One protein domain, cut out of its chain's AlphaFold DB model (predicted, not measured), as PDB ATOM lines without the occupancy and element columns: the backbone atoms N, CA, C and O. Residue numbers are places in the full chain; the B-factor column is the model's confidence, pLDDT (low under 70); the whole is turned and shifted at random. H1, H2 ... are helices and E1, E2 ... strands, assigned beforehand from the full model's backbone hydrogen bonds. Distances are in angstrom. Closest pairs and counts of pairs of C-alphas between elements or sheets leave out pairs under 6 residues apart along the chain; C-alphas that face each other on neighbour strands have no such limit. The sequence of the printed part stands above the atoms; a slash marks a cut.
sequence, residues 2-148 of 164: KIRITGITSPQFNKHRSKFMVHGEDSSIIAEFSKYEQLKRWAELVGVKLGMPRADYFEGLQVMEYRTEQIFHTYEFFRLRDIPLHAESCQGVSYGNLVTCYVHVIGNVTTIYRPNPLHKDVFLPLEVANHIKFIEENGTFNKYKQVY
ATOM      1  N   LYS A   2      17.231 -30.082  43.019       93.00
ATOM      2  CA  LYS A   2      17.522 -28.952  42.130       93.00
ATOM      3  C   LYS A   2      18.414 -27.952  42.857       93.00
ATOM      4  O   LYS A   2      18.468 -27.951  44.088       93.00
ATOM      5  N   ILE A   3      19.110 -27.118  42.092       94.25
ATOM      6  CA  ILE A   3      19.930 -26.044  42.645       94.25
ATOM      7  C   ILE A   3      19.558 -24.701  42.031       94.25
ATOM      8  O   ILE A   3      19.064 -24.623  40.904       94.25
ATOM      9  N   ARG A   4      19.853 -23.633  42.763       92.56
ATOM     10  CA  ARG A   4      19.782 -22.254  42.286       92.56
ATOM     11  C   ARG A   4      21.097 -21.560  42.587       92.56
ATOM     12  O   ARG A   4      21.622 -21.688  43.688       92.56
ATOM     13  N   ILE A   5      21.604 -20.783  41.640       95.00
ATOM     14  CA  ILE A   5      22.819 -19.996  41.843       95.00
ATOM     15  C   ILE A   5      22.415 -18.532  41.910       95.00
ATOM     16  O   ILE A   5      21.735 -18.036  41.013       95.00
ATOM     17  N   THR A   6      22.843 -17.836  42.956       94.19
ATOM     18  CA  THR A   6      22.593 -16.404  43.113       94.19
ATOM     19  C   THR A   6      23.902 -15.637  43.168       94.19
ATOM     20  O   THR A   6      24.845 -16.051  43.840       94.19
ATOM     21  N   GLY A   7      23.961 -14.506  42.473       93.25
ATOM     22  CA  GLY A   7      25.074 -13.568  42.490       93.25
ATOM     23  C   GLY A   7      24.628 -12.180  42.926       93.25
ATOM     24  O   GLY A   7      23.502 -11.779  42.654       93.25
ATOM     25  N   ILE A   8      25.512 -11.438  43.577       91.31
ATOM     26  CA  ILE A   8      25.266 -10.065  44.035       91.31
ATOM     27  C   ILE A   8      26.475  -9.178  43.738       91.31
ATOM     28  O   ILE A   8      27.575  -9.660  43.457       91.31
ATOM     29  N   THR A   9      26.283  -7.862  43.771       82.69
ATOM     30  CA  THR A   9      27.354  -6.896  43.483       82.69
ATOM     31  C   THR A   9      28.289  -6.688  44.670       82.69
ATOM     32  O   THR A   9      29.498  -6.587  44.469       82.69
ATOM     33  N   SER A  10      27.751  -6.678  45.893       77.56
ATOM     34  CA  SER A  10      28.511  -6.509  47.134       77.56
ATOM     35  C   SER A  10      27.926  -7.372  48.260       77.56
ATOM     36  O   SER A  10      26.724  -7.237  48.515       77.56
ATOM     37  N   PRO A  11      28.728  -8.243  48.916       77.25
ATOM     38  CA  PRO A  11      28.280  -9.094  50.020       77.25
ATOM     39  C   PRO A  11      27.543  -8.323  51.113       77.25
ATOM     40  O   PRO A  11      27.997  -7.282  51.582       77.25
ATOM     41  N   GLN A  12      26.421  -8.878  51.560       78.00
ATOM     42  CA  GLN A  12      25.695  -8.421  52.737       78.00
ATOM     43  C   GLN A  12      25.582  -9.609  53.679       78.00
ATOM     44  O   GLN A  12      24.714 -10.450  53.486       78.00
ATOM     45  N   PHE A  13      26.457  -9.703  54.683       70.38
ATOM     46  CA  PHE A  13      26.618 -10.909  55.514       70.38
ATOM     47  C   PHE A  13      25.313 -11.488  56.082       70.38
ATOM     48  O   PHE A  13      25.192 -12.703  56.195       70.38
ATOM     49  N   ASN A  14      24.321 -10.640  56.362       72.00
ATOM     50  CA  ASN A  14      23.025 -11.061  56.903       72.00
ATOM     51  C   ASN A  14      22.086 -11.696  55.859       72.00
ATOM     52  O   ASN A  14      21.055 -12.242  56.234       72.00
ATOM     53  N   LYS A  15      22.398 -11.589  54.561       72.75
ATOM     54  CA  LYS A  15      21.508 -11.968  53.447       72.75
ATOM     55  C   LYS A  15      22.200 -12.783  52.355       72.75
ATOM     56  O   LYS A  15      21.604 -13.689  51.785       72.75
ATOM     57  N   HIS A  16      23.451 -12.455  52.043       82.12
ATOM     58  CA  HIS A  16      24.255 -13.085  50.999       82.12
ATOM     59  C   HIS A  16      25.743 -12.836  51.307       82.12
ATOM     60  O   HIS A  16      26.272 -11.739  51.110       82.12
ATOM     61  N   ARG A  17      26.392 -13.834  51.921       86.81
ATOM     62  CA  ARG A  17      27.720 -13.695  52.556       86.81
ATOM     63  C   ARG A  17      28.902 -13.824  51.592       86.81
ATOM     64  O   ARG A  17      30.025 -13.502  51.964       86.81
ATOM     65  N   SER A  18      28.642 -14.271  50.369       91.56
ATOM     66  CA  SER A  18      29.642 -14.457  49.316       91.56
ATOM     67  C   SER A  18      29.218 -13.689  48.068       91.56
ATOM     68  O   SER A  18      28.122 -13.163  48.008       91.56
ATOM     69  N   LYS A  19      30.054 -13.561  47.037       93.19
ATOM     70  CA  LYS A  19      29.600 -12.879  45.810       93.19
ATOM     71  C   LYS A  19      28.631 -13.752  45.015       93.19
ATOM     72  O   LYS A  19      27.677 -13.249  44.429       93.19
ATOM     73  N   PHE A  20      28.879 -15.059  45.024       95.75
ATOM     74  CA  PHE A  20      28.040 -16.083  44.428       95.75
ATOM     75  C   PHE A  20      27.800 -17.206  45.433       95.75
ATOM     76  O   PHE A  20      28.723 -17.626  46.133       95.75
ATOM     77  N   MET A  21      26.569 -17.699  45.492       95.44
ATOM     78  CA  MET A  21      26.166 -18.803  46.359       95.44
ATOM     79  C   MET A  21      25.348 -19.809  45.556       95.44
ATOM     80  O   MET A  21      24.506 -19.428  44.740       95.44
ATOM     81  N   VAL A  22      25.603 -21.092  45.794       95.88
ATOM     82  CA  VAL A  22      24.853 -22.211  45.224       95.88
ATOM     83  C   VAL A  22      23.960 -22.781  46.314       95.88
ATOM     84  O   VAL A  22      24.449 -23.285  47.324       95.88
ATOM     85  N   HIS A  23      22.657 -22.700  46.087       93.38
ATOM     86  CA  HIS A  23      21.617 -23.115  47.016       93.38
ATOM     87  C   HIS A  23      21.025 -24.442  46.557       93.38
ATOM     88  O   HIS A  23      20.691 -24.588  45.378       93.38
ATOM     89  N   GLY A  24      20.871 -25.383  47.481       91.88
ATOM     90  CA  GLY A  24      19.962 -26.509  47.328       91.88
ATOM     91  C   GLY A  24      18.505 -26.063  47.464       91.88
ATOM     92  O   GLY A  24      18.200 -24.971  47.947       91.88
ATOM     93  N   GLU A  25      17.589 -26.920  47.029       88.19
ATOM     94  CA  GLU A  25      16.136 -26.712  47.137       88.19
ATOM     95  C   GLU A  25      15.648 -26.559  48.591       88.19
ATOM     96  O   GLU A  25      14.673 -25.862  48.853       88.19
ATOM     97  N   ASP A  26      16.376 -27.137  49.545       86.69
ATOM     98  CA  ASP A  26      16.158 -27.041  50.991       86.69
ATOM     99  C   ASP A  26      16.816 -25.804  51.631       86.69
ATOM    100  O   ASP A  26      16.904 -25.703  52.853       86.69
ATOM    101  N   SER A  27      17.284 -24.848  50.821       83.06
ATOM    102  CA  SER A  27      18.069 -23.679  51.254       83.06
ATOM    103  C   SER A  27      19.443 -24.011  51.848       83.06
ATOM    104  O   SER A  27      20.109 -23.121  52.382       83.06
ATOM    105  N   SER A  28      19.913 -25.258  51.734       89.06
ATOM    106  CA  SER A  28      21.292 -25.599  52.076       89.06
ATOM    107  C   SER A  28      22.271 -24.890  51.137       89.06
ATOM    108  O   SER A  28      21.993 -24.672  49.956       89.06
ATOM    109  N   ILE A  29      23.445 -24.526  51.654       91.75
ATOM    110  CA  ILE A  29      24.513 -23.945  50.840       91.75
ATOM    111  C   ILE A  29      25.449 -25.058  50.390       91.75
ATOM    112  O   ILE A  29      26.125 -25.685  51.202       91.75
ATOM    113  N   ILE A  30      25.490 -25.290  49.081       94.56
ATOM    114  CA  ILE A  30      26.322 -26.328  48.464       94.56
ATOM    115  C   ILE A  30      27.740 -25.808  48.238       94.56
ATOM    116  O   ILE A  30      28.707 -26.539  48.455       94.56
ATOM    117  N   ALA A  31      27.855 -24.567  47.761       96.50
ATOM    118  CA  ALA A  31      29.121 -23.943  47.412       96.50
ATOM    119  C   ALA A  31      29.018 -22.413  47.427       96.50
ATOM    120  O   ALA A  31      27.947 -21.838  47.222       96.50
ATOM    121  N   GLU A  32      30.154 -21.757  47.633       96.75
ATOM    122  CA  GLU A  32      30.274 -20.308  47.732       96.75
ATOM    123  C   GLU A  32      31.541 -19.814  47.050       96.75
ATOM    124  O   GLU A  32      32.604 -20.434  47.154       96.75
ATOM    125  N   PHE A  33      31.424 -18.665  46.383       96.69
ATOM    126  CA  PHE A  33      32.499 -18.080  45.592       96.69
ATOM    127  C   PHE A  33      32.541 -16.560  45.759       96.69
ATOM    128  O   PHE A  33      31.516 -15.879  45.707       96.69
ATOM    129  N   SER A  34      33.742 -16.004  45.909       95.06
ATOM    130  CA  SER A  34      33.966 -14.552  45.941       95.06
ATOM    131  C   SER A  34      34.259 -13.982  44.549       95.06
ATOM    132  O   SER A  34      34.075 -12.786  44.315       95.06
ATOM    133  N   LYS A  35      34.673 -14.836  43.604       94.56
ATOM    134  CA  LYS A  35      35.079 -14.468  42.240       94.56
ATOM    135  C   LYS A  35      34.290 -15.262  41.198       94.56
ATOM    136  O   LYS A  35      33.965 -16.429  41.412       94.56
ATOM    137  N   TYR A  36      34.007 -14.648  40.049       94.25
ATOM    138  CA  TYR A  36      33.238 -15.305  38.985       94.25
ATOM    139  C   TYR A  36      34.013 -16.475  38.363       94.25
ATOM    140  O   TYR A  36      33.435 -17.501  38.021       94.25
ATOM    141  N   GLU A  37      35.340 -16.379  38.293       95.81
ATOM    142  CA  GLU A  37      36.213 -17.437  37.783       95.81
ATOM    143  C   GLU A  37      36.151 -18.700  38.648       95.81
ATOM    144  O   GLU A  37      36.316 -19.802  38.130       95.81
ATOM    145  N   GLN A  38      35.929 -18.560  39.958       97.31
ATOM    146  CA  GLN A  38      35.736 -19.704  40.852       97.31
ATOM    147  C   GLN A  38      34.405 -20.397  40.546       97.31
ATOM    148  O   GLN A  38      34.391 -21.612  40.349       97.31
ATOM    149  N   LEU A  39      33.323 -19.615  40.415       97.19
ATOM    150  CA  LEU A  39      32.004 -20.114  40.021       97.19
ATOM    151  C   LEU A  39      32.063 -20.831  38.668       97.19
ATOM    152  O   LEU A  39      31.500 -21.912  38.528       97.19
ATOM    153  N   LYS A  40      32.761 -20.261  37.680       96.56
ATOM    154  CA  LYS A  40      32.903 -20.863  36.351       96.56
ATOM    155  C   LYS A  40      33.615 -22.218  36.411       96.56
ATOM    156  O   LYS A  40      33.100 -23.185  35.862       96.56
ATOM    157  N   ARG A  41      34.744 -22.311  37.126       97.38
ATOM    158  CA  ARG A  41      35.468 -23.586  37.304       97.38
ATOM    159  C   ARG A  41      34.629 -24.630  38.027       97.38
ATOM    160  O   ARG A  41      34.633 -25.794  37.645       97.38
ATOM    161  N   TRP A  42      33.896 -24.208  39.056       98.12
ATOM    162  CA  TRP A  42      32.962 -25.099  39.727       98.12
ATOM    163  C   TRP A  42      31.894 -25.586  38.749       98.12
ATOM    164  O   TRP A  42      31.670 -26.784  38.659       98.12
ATOM    165  N   ALA A  43      31.287 -24.688  37.970       97.75
ATOM    166  CA  ALA A  43      30.242 -25.045  37.020       97.75
ATOM    167  C   ALA A  43      30.735 -26.065  35.980       97.75
ATOM    168  O   ALA A  43      30.035 -27.035  35.707       97.75
ATOM    169  N   GLU A  44      31.963 -25.902  35.479       97.38
ATOM    170  CA  GLU A  44      32.631 -26.877  34.609       97.38
ATOM    171  C   GLU A  44      32.823 -28.234  35.308       97.38
ATOM    172  O   GLU A  44      32.436 -29.259  34.752       97.38
ATOM    173  N   LEU A  45      33.336 -28.241  36.546       98.00
ATOM    174  CA  LEU A  45      33.510 -29.453  37.360       98.00
ATOM    175  C   LEU A  45      32.196 -30.225  37.558       98.00
ATOM    176  O   LEU A  45      32.189 -31.451  37.538       98.00
ATOM    177  N   VAL A  46      31.089 -29.517  37.785       97.88
ATOM    178  CA  VAL A  46      29.791 -30.129  38.105       97.88
ATOM    179  C   VAL A  46      28.848 -30.232  36.906       97.88
ATOM    180  O   VAL A  46      27.670 -30.527  37.097       97.88
ATOM    181  N   GLY A  47      29.317 -29.963  35.685       96.94
ATOM    182  CA  GLY A  47      28.505 -30.039  34.464       96.94
ATOM    183  C   GLY A  47      27.412 -28.969  34.335       96.94
ATOM    184  O   GLY A  47      26.554 -29.058  33.457       96.94
ATOM    185  N   VAL A  48      27.424 -27.937  35.182       97.38
ATOM    186  CA  VAL A  48      26.458 -26.838  35.132       97.38
ATOM    187  C   VAL A  48      26.781 -25.915  33.962       97.38
ATOM    188  O   VAL A  48      27.852 -25.318  33.874       97.38
ATOM    189  N   LYS A  49      25.798 -25.710  33.084       94.25
ATOM    190  CA  LYS A  49      25.861 -24.682  32.040       94.25
ATOM    191  C   LYS A  49      25.361 -23.353  32.600       94.25
ATOM    192  O   LYS A  49      24.164 -23.192  32.833       94.25
ATOM    193  N   LEU A  50      26.270 -22.403  32.816       92.81
ATOM    194  CA  LEU A  50      25.914 -21.042  33.223       92.81
ATOM    195  C   LEU A  50      25.335 -20.281  32.023       92.81
ATOM    196  O   LEU A  50      26.053 -19.948  31.082       92.81
ATOM    197  N   GLY A  51      24.026 -20.036  32.049       88.69
ATOM    198  CA  GLY A  51      23.347 -19.166  31.090       88.69
ATOM    199  C   GLY A  51      23.434 -17.684  31.467       88.69
ATOM    200  O   GLY A  51      24.089 -17.304  32.439       88.69
ATOM    201  N   MET A  52      22.721 -16.841  30.717       90.00
ATOM    202  CA  MET A  52      22.541 -15.438  31.089       90.00
ATOM    203  C   MET A  52      21.679 -15.352  32.359       90.00
ATOM    204  O   MET A  52      20.573 -15.905  32.372       90.00
ATOM    205  N   PRO A  53      22.157 -14.693  33.426       92.94
ATOM    206  CA  PRO A  53      21.389 -14.585  34.653       92.94
ATOM    207  C   PRO A  53      20.189 -13.656  34.473       92.94
ATOM    208  O   PRO A  53      20.207 -12.729  33.662       92.94
ATOM    209  N   ARG A  54      19.155 -13.880  35.280       92.06
ATOM    210  CA  ARG A  54      18.016 -12.968  35.403       92.06
ATOM    211  C   ARG A  54      18.230 -12.070  36.609       92.06
ATOM    212  O   ARG A  54      18.608 -12.557  37.670       92.06
ATOM    213  N   ALA A  55      18.008 -10.774  36.435       90.69
ATOM    214  CA  ALA A  55      17.979  -9.852  37.559       90.69
ATOM    215  C   ALA A  55      16.663 -10.021  38.324       90.69
ATOM    216  O   ALA A  55      15.595 -10.101  37.718       90.69
ATOM    217  N   ASP A  56      16.766 -10.047  39.642       86.06
ATOM    218  CA  ASP A  56      15.660 -10.080  40.589       86.06
ATOM    219  C   ASP A  56      15.970  -9.128  41.758       86.06
ATOM    220  O   ASP A  56      17.101  -8.650  41.903       86.06
ATOM    221  N   TYR A  57      14.975  -8.845  42.591       83.38
ATOM    222  CA  TYR A  57      15.123  -8.041  43.798       83.38
ATOM    223  C   TYR A  57      14.627  -8.819  45.009       83.38
ATOM    224  O   TYR A  57      13.448  -9.137  45.122       83.38
ATOM    225  N   PHE A  58      15.525  -9.066  45.960       75.75
ATOM    226  CA  PHE A  58      15.191  -9.716  47.220       75.75
ATOM    227  C   PHE A  58      15.538  -8.793  48.383       75.75
ATOM    228  O   PHE A  58      16.698  -8.443  48.582       75.75
ATOM    229  N   GLU A  59      14.520  -8.362  49.132       77.50
ATOM    230  CA  GLU A  59      14.663  -7.480  50.299       77.50
ATOM    231  C   GLU A  59      15.572  -6.253  50.070       77.50
ATOM    232  O   GLU A  59      16.432  -5.925  50.897       77.50
ATOM    233  N   GLY A  60      15.400  -5.592  48.921       77.50
ATOM    234  CA  GLY A  60      16.164  -4.401  48.533       77.50
ATOM    235  C   GLY A  60      17.546  -4.682  47.929       77.50
ATOM    236  O   GLY A  60      18.237  -3.740  47.548       77.50
ATOM    237  N   LEU A  61      17.946  -5.949  47.799       82.44
ATOM    238  CA  LEU A  61      19.182  -6.357  47.139       82.44
ATOM    239  C   LEU A  61      18.889  -6.823  45.713       82.44
ATOM    240  O   LEU A  61      18.044  -7.692  45.505       82.44
ATOM    241  N   GLN A  62      19.609  -6.272  44.737       85.44
ATOM    242  CA  GLN A  62      19.587  -6.804  43.378       85.44
ATOM    243  C   GLN A  62      20.352  -8.131  43.354       85.44
ATOM    244  O   GLN A  62      21.543  -8.180  43.671       85.44
ATOM    245  N   VAL A  63      19.661  -9.202  42.976       89.94
ATOM    246  CA  VAL A  63      20.195 -10.561  42.912       89.94
ATOM    247  C   VAL A  63      20.168 -11.036  41.467       89.94
ATOM    248  O   VAL A  63      19.162 -10.929  40.777       89.94
ATOM    249  N   MET A  64      21.283 -11.582  41.002       92.62
ATOM    250  CA  MET A  64      21.399 -12.236  39.704       92.62
ATOM    251  C   MET A  64      21.173 -13.735  39.890       92.62
ATOM    252  O   MET A  64      21.996 -14.411  40.504       92.62
ATOM    253  N   GLU A  65      20.073 -14.265  39.370       93.19
ATOM    254  CA  GLU A  65      19.745 -15.689  39.426       93.19
ATOM    255  C   GLU A  65      20.219 -16.403  38.151       93.19
ATOM    256  O   GLU A  65      19.799 -16.057  37.045       93.19
ATOM    257  N   TYR A  66      21.045 -17.441  38.299       93.06
ATOM    258  CA  TYR A  66      21.349 -18.384  37.221       93.06
ATOM    259  C   TYR A  66      20.530 -19.653  37.435       93.06
ATOM    260  O   TYR A  66      20.618 -20.305  38.480       93.06
ATOM    261  N   ARG A  67      19.742 -20.007  36.420       87.06
ATOM    262  CA  ARG A  67      18.950 -21.239  36.399       87.06
ATOM    263  C   ARG A  67      19.713 -22.336  35.682       87.06
ATOM    264  O   ARG A  67      20.436 -22.077  34.722       87.06
ATOM    265  N   THR A  68      19.535 -23.559  36.155       92.50
ATOM    266  CA  THR A  68      20.169 -24.744  35.593       92.50
ATOM    267  C   THR A  68      19.227 -25.933  35.704       92.50
ATOM    268  O   THR A  68      18.491 -26.059  36.679       92.50
ATOM    269  N   GLU A  69      19.279 -26.807  34.703       92.44
ATOM    270  CA  GLU A  69      18.557 -28.084  34.686       92.44
ATOM    271  C   GLU A  69      19.404 -29.230  35.271       92.44
ATOM    272  O   GLU A  69      19.014 -30.397  35.203       92.44
ATOM    273  N   GLN A  70      20.583 -28.908  35.820       96.06
ATOM    274  CA  GLN A  70      21.461 -29.881  36.458       96.06
ATOM    275  C   GLN A  70      20.850 -30.357  37.783       96.06
ATOM    276  O   GLN A  70      20.500 -29.556  38.655       96.06
ATOM    277  N   ILE A  71      20.753 -31.671  37.951       96.12
ATOM    278  CA  ILE A  71      20.222 -32.328  39.145       96.12
ATOM    279  C   ILE A  71      21.388 -32.807  40.002       96.12
ATOM    280  O   ILE A  71      22.303 -33.453  39.505       96.12
ATOM    281  N   PHE A  72      21.337 -32.527  41.301       97.25
ATOM    282  CA  PHE A  72      22.393 -32.892  42.239       97.25
ATOM    283  C   PHE A  72      21.969 -34.032  43.158       97.25
ATOM    284  O   PHE A  72      20.887 -34.003  43.748       97.25
ATOM    285  N   HIS A  73      22.860 -34.992  43.357       96.31
ATOM    286  CA  HIS A  73      22.796 -35.976  44.426       96.31
ATOM    287  C   HIS A  73      24.009 -35.805  45.330       96.31
ATOM    288  O   HIS A  73      25.093 -35.452  44.874       96.31
ATOM    289  N   THR A  74      23.821 -36.039  46.622       94.62
ATOM    290  CA  THR A  74      24.925 -36.144  47.576       94.62
ATOM    291  C   THR A  74      24.911 -37.546  48.155       94.62
ATOM    292  O   THR A  74      23.849 -38.051  48.511       94.62
ATOM    293  N   TYR A  75      26.083 -38.160  48.227       95.88
ATOM    294  CA  TYR A  75      26.293 -39.475  48.810       95.88
ATOM    295  C   TYR A  75      27.451 -39.406  49.803       95.88
ATOM    296  O   TYR A  75      28.494 -38.823  49.500       95.88
ATOM    297  N   GLU A  76      27.270 -39.993  50.983       96.50
ATOM    298  CA  GLU A  76      28.365 -40.190  51.928       96.50
ATOM    299  C   GLU A  76      29.041 -41.532  51.656       96.50
ATOM    300  O   GLU A  76      28.380 -42.571  51.656       96.50
ATOM    301  N   PHE A  77      30.352 -41.520  51.427       97.38
ATOM    302  CA  PHE A  77      31.122 -42.743  51.219       97.38
ATOM    303  C   PHE A  77      31.972 -43.085  52.441       97.38
ATOM    304  O   PHE A  77      32.432 -42.212  53.180       97.38
ATOM    305  N   PHE A  78      32.200 -44.385  52.618       96.88
ATOM    306  CA  PHE A  78      32.936 -44.941  53.751       96.88
ATOM    307  C   PHE A  78      34.298 -45.486  53.322       96.88
ATOM    308  O   PHE A  78      35.182 -45.655  54.155       96.88
ATOM    309  N   ARG A  79      34.460 -45.807  52.028       96.44
ATOM    310  CA  ARG A  79      35.693 -46.331  51.432       96.44
ATOM    311  C   ARG A  79      35.868 -45.778  50.020       96.44
ATOM    312  O   ARG A  79      34.896 -45.606  49.293       96.44
ATOM    313  N   LEU A  80      37.114 -45.592  49.582       95.44
ATOM    314  CA  LEU A  80      37.409 -45.080  48.232       95.44
ATOM    315  C   LEU A  80      36.868 -45.969  47.103       95.44
ATOM    316  O   LEU A  80      36.517 -45.473  46.041       95.44
ATOM    317  N   ARG A  81      36.755 -47.281  47.337       95.62
ATOM    318  CA  ARG A  81      36.196 -48.232  46.360       95.62
ATOM    319  C   ARG A  81      34.702 -48.032  46.077       95.62
ATOM    320  O   ARG A  81      34.198 -48.611  45.124       95.62
ATOM    321  N   ASP A  82      34.003 -47.271  46.920       93.44
ATOM    322  CA  ASP A  82      32.583 -46.960  46.738       93.44
ATOM    323  C   ASP A  82      32.390 -45.830  45.704       93.44
ATOM    324  O   ASP A  82      31.268 -45.511  45.315       93.44
ATOM    325  N   ILE A  83      33.491 -45.208  45.264       96.69
ATOM    326  CA  ILE A  83      33.511 -44.083  44.335       96.69
ATOM    327  C   ILE A  83      33.664 -44.616  42.901       96.69
ATOM    328  O   ILE A  83      34.543 -45.443  42.645       96.69
ATOM    329  N   PRO A  84      32.857 -44.143  41.934       96.31
ATOM    330  CA  PRO A  84      33.015 -44.514  40.530       96.31
ATOM    331  C   PRO A  84      34.399 -44.154  39.976       96.31
ATOM    332  O   PRO A  84      34.920 -43.076  40.253       96.31
ATOM    333  N   LEU A  85      34.949 -45.010  39.108       93.00
ATOM    334  CA  LEU A  85      36.293 -44.844  38.533       93.00
ATOM    335  C   LEU A  85      36.493 -43.509  37.790       93.00
ATOM    336  O   LEU A  85      37.595 -42.973  37.774       93.00
ATOM    337  N   HIS A  86      35.434 -42.974  37.181       93.62
ATOM    338  CA  HIS A  86      35.473 -41.725  36.411       93.62
ATOM    339  C   HIS A  86      35.032 -40.497  37.217       93.62
ATOM    340  O   HIS A  86      34.807 -39.436  36.642       93.62
ATOM    341  N   ALA A  87      34.876 -40.628  38.538       97.50
ATOM    342  CA  ALA A  87      34.610 -39.480  39.388       97.50
ATOM    343  C   ALA A  87      35.872 -38.618  39.531       97.50
ATOM    344  O   ALA A  87      36.976 -39.108  39.763       97.50
ATOM    345  N   GLU A  88      35.699 -37.310  39.426       97.69
ATOM    346  CA  GLU A  88      36.778 -36.341  39.505       97.69
ATOM    347  C   GLU A  88      37.012 -35.911  40.953       97.69
ATOM    348  O   GLU A  88      36.081 -35.497  41.644       97.69
ATOM    349  N   SER A  89      38.265 -35.983  41.408       97.25
ATOM    350  CA  SER A  89      38.654 -35.500  42.736       97.25
ATOM    351  C   SER A  89      38.620 -33.971  42.808       97.25
ATOM    352  O   SER A  89      38.989 -33.265  41.866       97.25
ATOM    353  N   CYS A  90      38.174 -33.456  43.947       97.88
ATOM    354  CA  CYS A  90      38.056 -32.036  44.252       97.88
ATOM    355  C   CYS A  90      38.106 -31.821  45.773       97.88
ATOM    356  O   CYS A  90      38.149 -32.777  46.543       97.88
ATOM    357  N   GLN A  91      38.107 -30.570  46.225       98.06
ATOM    358  CA  GLN A  91      37.968 -30.236  47.644       98.06
ATOM    359  C   GLN A  91      36.600 -29.617  47.882       98.06
ATOM    360  O   GLN A  91      36.159 -28.778  47.094       98.06
ATOM    361  N   GLY A  92      35.944 -30.018  48.967       97.00
ATOM    362  CA  GLY A  92      34.630 -29.521  49.355       97.00
ATOM    363  C   GLY A  92      34.449 -29.498  50.862       97.00
ATOM    364  O   GLY A  92      35.061 -30.282  51.585       97.00
ATOM    365  N   VAL A  93      33.611 -28.576  51.340       94.50
ATOM    366  CA  VAL A  93      33.282 -28.498  52.764       94.50
ATOM    367  C   VAL A  93      32.379 -29.672  53.155       94.50
ATOM    368  O   VAL A  93      31.327 -29.899  52.549       94.50
ATOM    369  N   SER A  94      32.788 -30.401  54.189       93.12
ATOM    370  CA  SER A  94      32.031 -31.463  54.847       93.12
ATOM    371  C   SER A  94      32.217 -31.324  56.356       93.12
ATOM    372  O   SER A  94      33.347 -31.268  56.839       93.12
ATOM    373  N   TYR A  95      31.118 -31.195  57.107       92.06
ATOM    374  CA  TYR A  95      31.142 -30.987  58.566       92.06
ATOM    375  C   TYR A  95      32.119 -29.875  59.010       92.06
ATOM    376  O   TYR A  95      32.903 -30.042  59.940       92.06
ATOM    377  N   GLY A  96      32.107 -28.744  58.294       91.00
ATOM    378  CA  GLY A  96      32.935 -27.569  58.598       91.00
ATOM    379  C   GLY A  96      34.405 -27.660  58.176       91.00
ATOM    380  O   GLY A  96      35.137 -26.700  58.383       91.00
ATOM    381  N   ASN A  97      34.835 -28.765  57.565       95.31
ATOM    382  CA  ASN A  97      36.212 -28.976  57.120       95.31
ATOM    383  C   ASN A  97      36.284 -29.104  55.595       95.31
ATOM    384  O   ASN A  97      35.426 -29.754  54.997       95.31
ATOM    385  N   LEU A  98      37.321 -28.546  54.963       96.81
ATOM    386  CA  LEU A  98      37.666 -28.922  53.589       96.81
ATOM    387  C   LEU A  98      38.299 -30.304  53.587       96.81
ATOM    388  O   LEU A  98      39.304 -30.539  54.259       96.81
ATOM    389  N   VAL A  99      37.694 -31.194  52.816       97.62
ATOM    390  CA  VAL A  99      38.124 -32.576  52.630       97.62
ATOM    391  C   VAL A  99      38.088 -32.924  51.148       97.62
ATOM    392  O   VAL A  99      37.354 -32.313  50.359       97.62
ATOM    393  N   THR A 100      38.828 -33.966  50.778       97.69
ATOM    394  CA  THR A 100      38.758 -34.527  49.431       97.69
ATOM    395  C   THR A 100      37.372 -35.116  49.180       97.69
ATOM    396  O   THR A 100      36.935 -36.054  49.845       97.69
ATOM    397  N   CYS A 101      36.681 -34.541  48.204       98.06
ATOM    398  CA  CYS A 101      35.392 -34.979  47.691       98.06
ATOM    399  C   CYS A 101      35.556 -35.458  46.249       98.06
ATOM    400  O   CYS A 101      36.576 -35.210  45.604       98.06
ATOM    401  N   TYR A 102      34.518 -36.095  45.717       98.31
ATOM    402  CA  TYR A 102      34.513 -36.534  44.327       98.31
ATOM    403  C   TYR A 102      33.220 -36.130  43.639       98.31
ATOM    404  O   TYR A 102      32.156 -36.095  44.257       98.31
ATOM    405  N   VAL A 103      33.316 -35.824  42.352       98.31
ATOM    406  CA  VAL A 103      32.183 -35.434  41.518       98.31
ATOM    407  C   VAL A 103      32.089 -36.383  40.341       98.31
ATOM    408  O   VAL A 103      33.051 -36.562  39.605       98.31
ATOM    409  N   HIS A 104      30.921 -36.978  40.139       98.25
ATOM    410  CA  HIS A 104      30.634 -37.770  38.949       98.25
ATOM    411  C   HIS A 104      29.464 -37.142  38.203       98.25
ATOM    412  O   HIS A 104      28.383 -36.984  38.775       98.25
ATOM    413  N   VAL A 105      29.684 -36.781  36.941       98.12
ATOM    414  CA  VAL A 105      28.669 -36.163  36.085       98.12
ATOM    415  C   VAL A 105      28.253 -37.153  35.002       98.12
ATOM    416  O   VAL A 105      29.086 -37.608  34.224       98.12
ATOM    417  N   ILE A 106      26.957 -37.460  34.929       97.50
ATOM    418  CA  ILE A 106      26.352 -38.262  33.859       97.50
ATOM    419  C   ILE A 106      25.189 -37.462  33.274       97.50
ATOM    420  O   ILE A 106      24.157 -37.282  33.918       97.50
ATOM    421  N   GLY A 107      25.346 -36.976  32.040       96.44
ATOM    422  CA  GLY A 107      24.339 -36.125  31.406       96.44
ATOM    423  C   GLY A 107      24.072 -34.865  32.235       96.44
ATOM    424  O   GLY A 107      24.987 -34.087  32.495       96.44
ATOM    425  N   ASN A 108      22.821 -34.670  32.659       97.00
ATOM    426  CA  ASN A 108      22.405 -33.553  33.512       97.00
ATOM    427  C   ASN A 108      22.361 -33.904  35.011       97.00
ATOM    428  O   ASN A 108      21.730 -33.190  35.790       97.00
ATOM    429  N   VAL A 109      22.985 -35.009  35.422       97.88
ATOM    430  CA  VAL A 109      23.021 -35.450  36.818       97.88
ATOM    431  C   VAL A 109      24.442 -35.361  37.357       97.88
ATOM    432  O   VAL A 109      25.374 -35.910  36.774       97.88
ATOM    433  N   THR A 110      24.591 -34.700  38.500       98.31
ATOM    434  CA  THR A 110      25.841 -34.574  39.254       98.31
ATOM    435  C   THR A 110      25.700 -35.288  40.584       98.31
ATOM    436  O   THR A 110      24.880 -34.901  41.414       98.31
ATOM    437  N   THR A 111      26.543 -36.282  40.836       98.19
ATOM    438  CA  THR A 111      26.650 -36.917  42.152       98.19
ATOM    439  C   THR A 111      27.913 -36.435  42.851       98.19
ATOM    440  O   THR A 111      29.017 -36.610  42.337       98.19
ATOM    441  N   ILE A 112      27.743 -35.828  44.026       97.88
ATOM    442  CA  ILE A 112      28.820 -35.410  44.921       97.88
ATOM    443  C   ILE A 112      29.015 -36.494  45.978       97.88
ATOM    444  O   ILE A 112      28.106 -36.782  46.757       97.88
ATOM    445  N   TYR A 113      30.216 -37.050  46.042       97.94
ATOM    446  CA  TYR A 113      30.632 -38.018  47.045       97.94
ATOM    447  C   TYR A 113      31.433 -37.285  48.121       97.94
ATOM    448  O   TYR A 113      32.500 -36.733  47.833       97.94
ATOM    449  N   ARG A 114      30.918 -37.264  49.353       97.31
ATOM    450  CA  ARG A 114      31.594 -36.689  50.525       97.31
ATOM    451  C   ARG A 114      32.034 -37.808  51.472       97.31
ATOM    452  O   ARG A 114      31.269 -38.752  51.659       97.31
ATOM    453  N   PRO A 115      33.232 -37.739  52.068       97.94
ATOM    454  CA  PRO A 115      33.653 -38.757  53.020       97.94
ATOM    455  C   PRO A 115      32.809 -38.659  54.292       97.94
ATOM    456  O   PRO A 115      32.512 -37.556  54.762       97.94
ATOM    457  N   ASN A 116      32.442 -39.806  54.860       96.75
ATOM    458  CA  ASN A 116      31.774 -39.854  56.154       96.75
ATOM    459  C   ASN A 116      32.772 -39.507  57.286       96.75
ATOM    460  O   ASN A 116      33.847 -40.107  57.351       96.75
ATOM    461  N   PRO A 117      32.434 -38.590  58.213       96.12
ATOM    462  CA  PRO A 117      33.360 -38.098  59.239       96.12
ATOM    463  C   PRO A 117      33.779 -39.140  60.283       96.12
ATOM    464  O   PRO A 117      34.781 -38.950  60.969       96.12
ATOM    465  N   LEU A 118      33.043 -40.248  60.412       96.31
ATOM    466  CA  LEU A 118      33.400 -41.332  61.331       96.31
ATOM    467  C   LEU A 118      34.537 -42.212  60.782       96.31
ATOM    468  O   LEU A 118      35.137 -42.979  61.535       96.31
ATOM    469  N   HIS A 119      34.862 -42.084  59.492       96.38
ATOM    470  CA  HIS A 119      35.852 -42.900  58.791       96.38
ATOM    471  C   HIS A 119      37.125 -42.099  58.514       96.38
ATOM    472  O   HIS A 119      37.271 -41.437  57.488       96.38
ATOM    473  N   LYS A 120      38.061 -42.148  59.469       94.88
ATOM    474  CA  LYS A 120      39.296 -41.337  59.477       94.88
ATOM    475  C   LYS A 120      40.277 -41.655  58.346       94.88
ATOM    476  O   LYS A 120      41.185 -40.874  58.099       94.88
ATOM    477  N   ASP A 121      40.127 -42.798  57.689       96.12
ATOM    478  CA  ASP A 121      40.920 -43.198  56.526       96.12
ATOM    479  C   ASP A 121      40.540 -42.423  55.258       96.12
ATOM    480  O   ASP A 121      41.367 -42.272  54.362       96.12
ATOM    481  N   VAL A 122      39.310 -41.902  55.194       96.31
ATOM    482  CA  VAL A 122      38.813 -41.121  54.051       96.31
ATOM    483  C   VAL A 122      38.438 -39.685  54.411       96.31
ATOM    484  O   VAL A 122      38.508 -38.800  53.559       96.31
ATOM    485  N   PHE A 123      38.074 -39.419  55.665       97.69
ATOM    486  CA  PHE A 123      37.833 -38.074  56.170       97.69
ATOM    487  C   PHE A 123      39.142 -37.472  56.679       97.69
ATOM    488  O   PHE A 123      39.500 -37.602  57.850       97.69
ATOM    489  N   LEU A 124      39.859 -36.819  55.767       96.56
ATOM    490  CA  LEU A 124      41.149 -36.184  56.018       96.56
ATOM    491  C   LEU A 124      41.018 -34.667  55.804       96.56
ATOM    492  O   LEU A 124      41.128 -34.205  54.665       96.56
ATOM    493  N   PRO A 125      40.724 -33.891  56.864       97.19
ATOM    494  CA  PRO A 125      40.672 -32.437  56.792       97.19
ATOM    495  C   PRO A 125      41.993 -31.833  56.329       97.19
ATOM    496  O   PRO A 125      43.064 -32.247  56.775       97.19
ATOM    497  N   LEU A 126      41.913 -30.801  55.493       94.81
ATOM    498  CA  LEU A 126      43.056 -29.936  55.232       94.81
ATOM    499  C   LEU A 126      43.463 -29.188  56.506       94.81
ATOM    500  O   LEU A 126      42.622 -28.737  57.282       94.81
ATOM    501  N   GLU A 127      44.768 -28.978  56.669       95.50
ATOM    502  CA  GLU A 127      45.283 -28.055  57.678       95.50
ATOM    503  C   GLU A 127      44.739 -26.637  57.466       95.50
ATOM    504  O   GLU A 127      44.508 -26.206  56.334       95.50
ATOM    505  N   VAL A 128      44.600 -25.874  58.553       94.38
ATOM    506  CA  VAL A 128      43.968 -24.543  58.556       94.38
ATOM    507  C   VAL A 128      44.579 -23.589  57.522       94.38
ATOM    508  O   VAL A 128      43.846 -22.896  56.818       94.38
ATOM    509  N   ALA A 129      45.907 -23.570  57.378       95.44
ATOM    510  CA  ALA A 129      46.575 -22.711  56.398       95.44
ATOM    511  C   ALA A 129      46.177 -23.064  54.952       95.44
ATOM    512  O   ALA A 129      45.842 -22.187  54.155       95.44
ATOM    513  N   ASN A 130      46.138 -24.362  54.633       95.06
ATOM    514  CA  ASN A 130      45.720 -24.857  53.322       95.06
ATOM    515  C   ASN A 130      44.219 -24.661  53.091       95.06
ATOM    516  O   ASN A 130      43.801 -24.387  51.969       95.06
ATOM    517  N   HIS A 131      43.418 -24.751  54.152       94.81
ATOM    518  CA  HIS A 131      41.989 -24.479  54.117       94.81
ATOM    519  C   HIS A 131      41.701 -23.030  53.698       94.81
ATOM    520  O   HIS A 131      40.939 -22.794  52.761       94.81
ATOM    521  N   ILE A 132      42.344 -22.058  54.357       94.31
ATOM    522  CA  ILE A 132      42.205 -20.629  54.039       94.31
ATOM    523  C   ILE A 132      42.641 -20.365  52.596       94.31
ATOM    524  O   ILE A 132      41.854 -19.840  51.806       94.31
ATOM    525  N   LYS A 133      43.847 -20.818  52.228       96.00
ATOM    526  CA  LYS A 133      44.393 -20.641  50.877       96.00
ATOM    527  C   LYS A 133      43.460 -21.211  49.808       96.00
ATOM    528  O   LYS A 133      43.191 -20.561  48.798       96.00
ATOM    529  N   PHE A 134      42.918 -22.408  50.040       96.31
ATOM    530  CA  PHE A 134      41.997 -23.027  49.098       96.31
ATOM    531  C   PHE A 134      40.744 -22.172  48.887       96.31
ATOM    532  O   PHE A 134      40.381 -21.925  47.738       96.31
ATOM    533  N   ILE A 135      40.104 -21.689  49.957       95.56
ATOM    534  CA  ILE A 135      38.883 -20.871  49.854       95.56
ATOM    535  C   ILE A 135      39.149 -19.569  49.089       95.56
ATOM    536  O   ILE A 135      38.372 -19.203  48.202       95.56
ATOM    537  N   GLU A 136      40.256 -18.886  49.377       95.19
ATOM    538  CA  GLU A 136      40.622 -17.625  48.719       95.19
ATOM    539  C   GLU A 136      40.837 -17.778  47.205       95.19
ATOM    540  O   GLU A 136      40.469 -16.906  46.400       95.19
ATOM    541  N   GLU A 137      41.420 -18.904  46.801       96.06
ATOM    542  CA  GLU A 137      41.743 -19.202  45.410       96.06
ATOM    543  C   GLU A 137      40.560 -19.825  44.656       96.06
ATOM    544  O   GLU A 137      40.331 -19.501  43.482       96.06
ATOM    545  N   ASN A 138      39.765 -20.665  45.325       97.00
ATOM    546  CA  ASN A 138      38.869 -21.634  44.685       97.00
ATOM    547  C   ASN A 138      37.406 -21.587  45.144       97.00
ATOM    548  O   ASN A 138      36.544 -22.102  44.427       97.00
ATOM    549  N   GLY A 139      37.109 -20.937  46.270       96.50
ATOM    550  CA  GLY A 139      35.813 -21.022  46.944       96.50
ATOM    551  C   GLY A 139      35.678 -22.288  47.792       96.50
ATOM    552  O   GLY A 139      36.661 -22.964  48.080       96.50
ATOM    553  N   THR A 140      34.459 -22.617  48.217       97.00
ATOM    554  CA  THR A 140      34.230 -23.703  49.195       97.00
ATOM    555  C   THR A 140      34.044 -25.090  48.581       97.00
ATOM    556  O   THR A 140      33.993 -26.082  49.309       97.00
ATOM    557  N   PHE A 141      33.943 -25.185  47.252       97.88
ATOM    558  CA  PHE A 141      33.830 -26.460  46.548       97.88
ATOM    559  C   PHE A 141      34.371 -26.345  45.121       97.88
ATOM    560  O   PHE A 141      33.758 -25.691  44.278       97.88
ATOM    561  N   ASN A 142      35.544 -26.919  44.848       97.88
ATOM    562  CA  ASN A 142      36.186 -26.819  43.533       97.88
ATOM    563  C   ASN A 142      37.370 -27.787  43.389       97.88
ATOM    564  O   ASN A 142      37.799 -28.433  44.344       97.88
ATOM    565  N   LYS A 143      37.972 -27.818  42.202       95.12
ATOM    566  CA  LYS A 143      39.355 -28.278  42.038       95.12
ATOM    567  C   LYS A 143      40.330 -27.176  42.458       95.12
ATOM    568  O   LYS A 143      39.986 -25.992  42.433       95.12
ATOM    569  N   TYR A 144      41.563 -27.560  42.785       90.62
ATOM    570  CA  TYR A 144      42.653 -26.590  42.881       90.62
ATOM    571  C   TYR A 144      42.774 -25.839  41.556       90.62
ATOM    572  O   TYR A 144      42.774 -26.449  40.482       90.62
ATOM    573  N   LYS A 145      42.874 -24.510  41.626       85.94
ATOM    574  CA  LYS A 145      43.238 -23.691  40.475       85.94
ATOM    575  C   LYS A 145      44.573 -24.210  39.957       85.94
ATOM    576  O   LYS A 145      45.584 -24.108  40.644       85.94
ATOM    577  N   GLN A 146      44.571 -24.745  38.742       73.81
ATOM    578  CA  GLN A 146      45.814 -25.028  38.045       73.81
ATOM    579  C   GLN A 146      46.500 -23.685  37.795       73.81
ATOM    580  O   GLN A 146      46.012 -22.844  37.035       73.81
ATOM    581  N   VAL A 147      47.595 -23.444  38.506       62.75
ATOM    582  CA  VAL A 147      48.547 -22.418  38.112       62.75
ATOM    583  C   VAL A 147      49.295 -23.063  36.957       62.75
ATOM    584  O   VAL A 147      50.087 -23.969  37.182       62.75
ATOM    585  N   TYR A 148      48.975 -22.695  35.713       48.25
ATOM    586  CA  TYR A 148      49.868 -23.029  34.606       48.25
ATOM    587  C   TYR A 148      51.258 -22.547  35.024       48.25
ATOM    588  O   TYR A 148      51.409 -21.361  35.324       48.25
TER     589      TYR A 148
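This is residues 2 to 148 of the 164 residues of an uncharacterized protein of Bacillus thuringiensis serovar novosibirsk (UniProt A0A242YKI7). Two strongly twisted sheets, E3 E2 E1 E5 E4 and E6 E9 E8 E7, stand one after the other along the longest axis, with helix H1 packed over E3 and E2 and reaching the second sheet with its residues 42 to 45. Helix H2 packs over E8 and E7, and its last residue, Asn 138, comes close to both E3 and H1. The printed part has 147 residues, with two named helices and nine named strands in the order E1 E2 E3 H1 E4 E5 E6 E7 E8 E9 H2; the first sheet is antiparallel, the second mixed, the class mixed. It is compact, with a radius of gyration of the C-alphas of 15.3 A and spans of 47 by 36 by 35 A.

E1, residues 3 to 7, E2, residues 20 to 24, and E3, residues 29 to 33, form a meander, each strand the antiparallel neighbour of the one before, with N 6 and O 21 at 2.9 A and N 22 and O 31 at 2.8 A, within hydrogen-bond range. H1, residues 36 to 45, is over E3 and E2 at a height over the sheet of 9.6 A, along the strands at 14 degrees to E3 on the local plane; the closest C-alphas of H1 and E3 are those of Leu 39 and Phe 33, 6.0 A apart. E4, residues 54 to 58, and E5, residues 61 to 66, form a hairpin, with N 56 and O 63 at 2.8 A; E5 is antiparallel to E1, with N 7 and O 64 at 2.8 A. E6, residues 71 to 77, is an edge strand of the second sheet, and its closest C-alpha pair with E1 is Ile 71 and Ile 3, 7.2 A. E7, residues 88 to 94, E8, residues 97 to 106, and E9, residues 109 to 115, form a second meander, with N 90 and O 101 at 2.9 A and N 104 and O 111 at 2.9 A. E9 is parallel to E6, with N 73 and O 110 at 2.8 A. E8 bends by 57 degrees at residue 100. H1 only grazes this sheet. H2, residues 128 to 138, is on one face of it, making two layers, a helix on one face of a sheet; it is over E8 and E7 and only just across the strands, at 61 degrees to E7 on the local plane, and the C-alphas of His 131 and Leu 98 are its closest pair with E8, 6.2 A. H1 and H2 are close but not clearly touching, about perpendicular at 86 degrees, the closest C-alphas being those of Gln 38 and Asn 138, 5.3 A. In H1 and H2 every O i to N i+4 pair is within hydrogen-bond range.

E1 begins at C-alpha 3, (19.930, -26.044, 42.645). E8 measures 26.9 A from first to last C-alpha, E9 19.7 A and E6 19.3 A; H1 measures 14.2 A. H2 measures 15.1 A and ends at C-alpha 138, (38.869, -21.634, 44.685).

The C-alphas farthest apart, those of Gly 60 and Arg 81, are 48.2 A apart. The printed part has no cut. The links E1 to E2 and E9 to H2 are long, 12 residues each. The mean pLDDT of the printed part is 92.7, with residues 147 to 148 under 70.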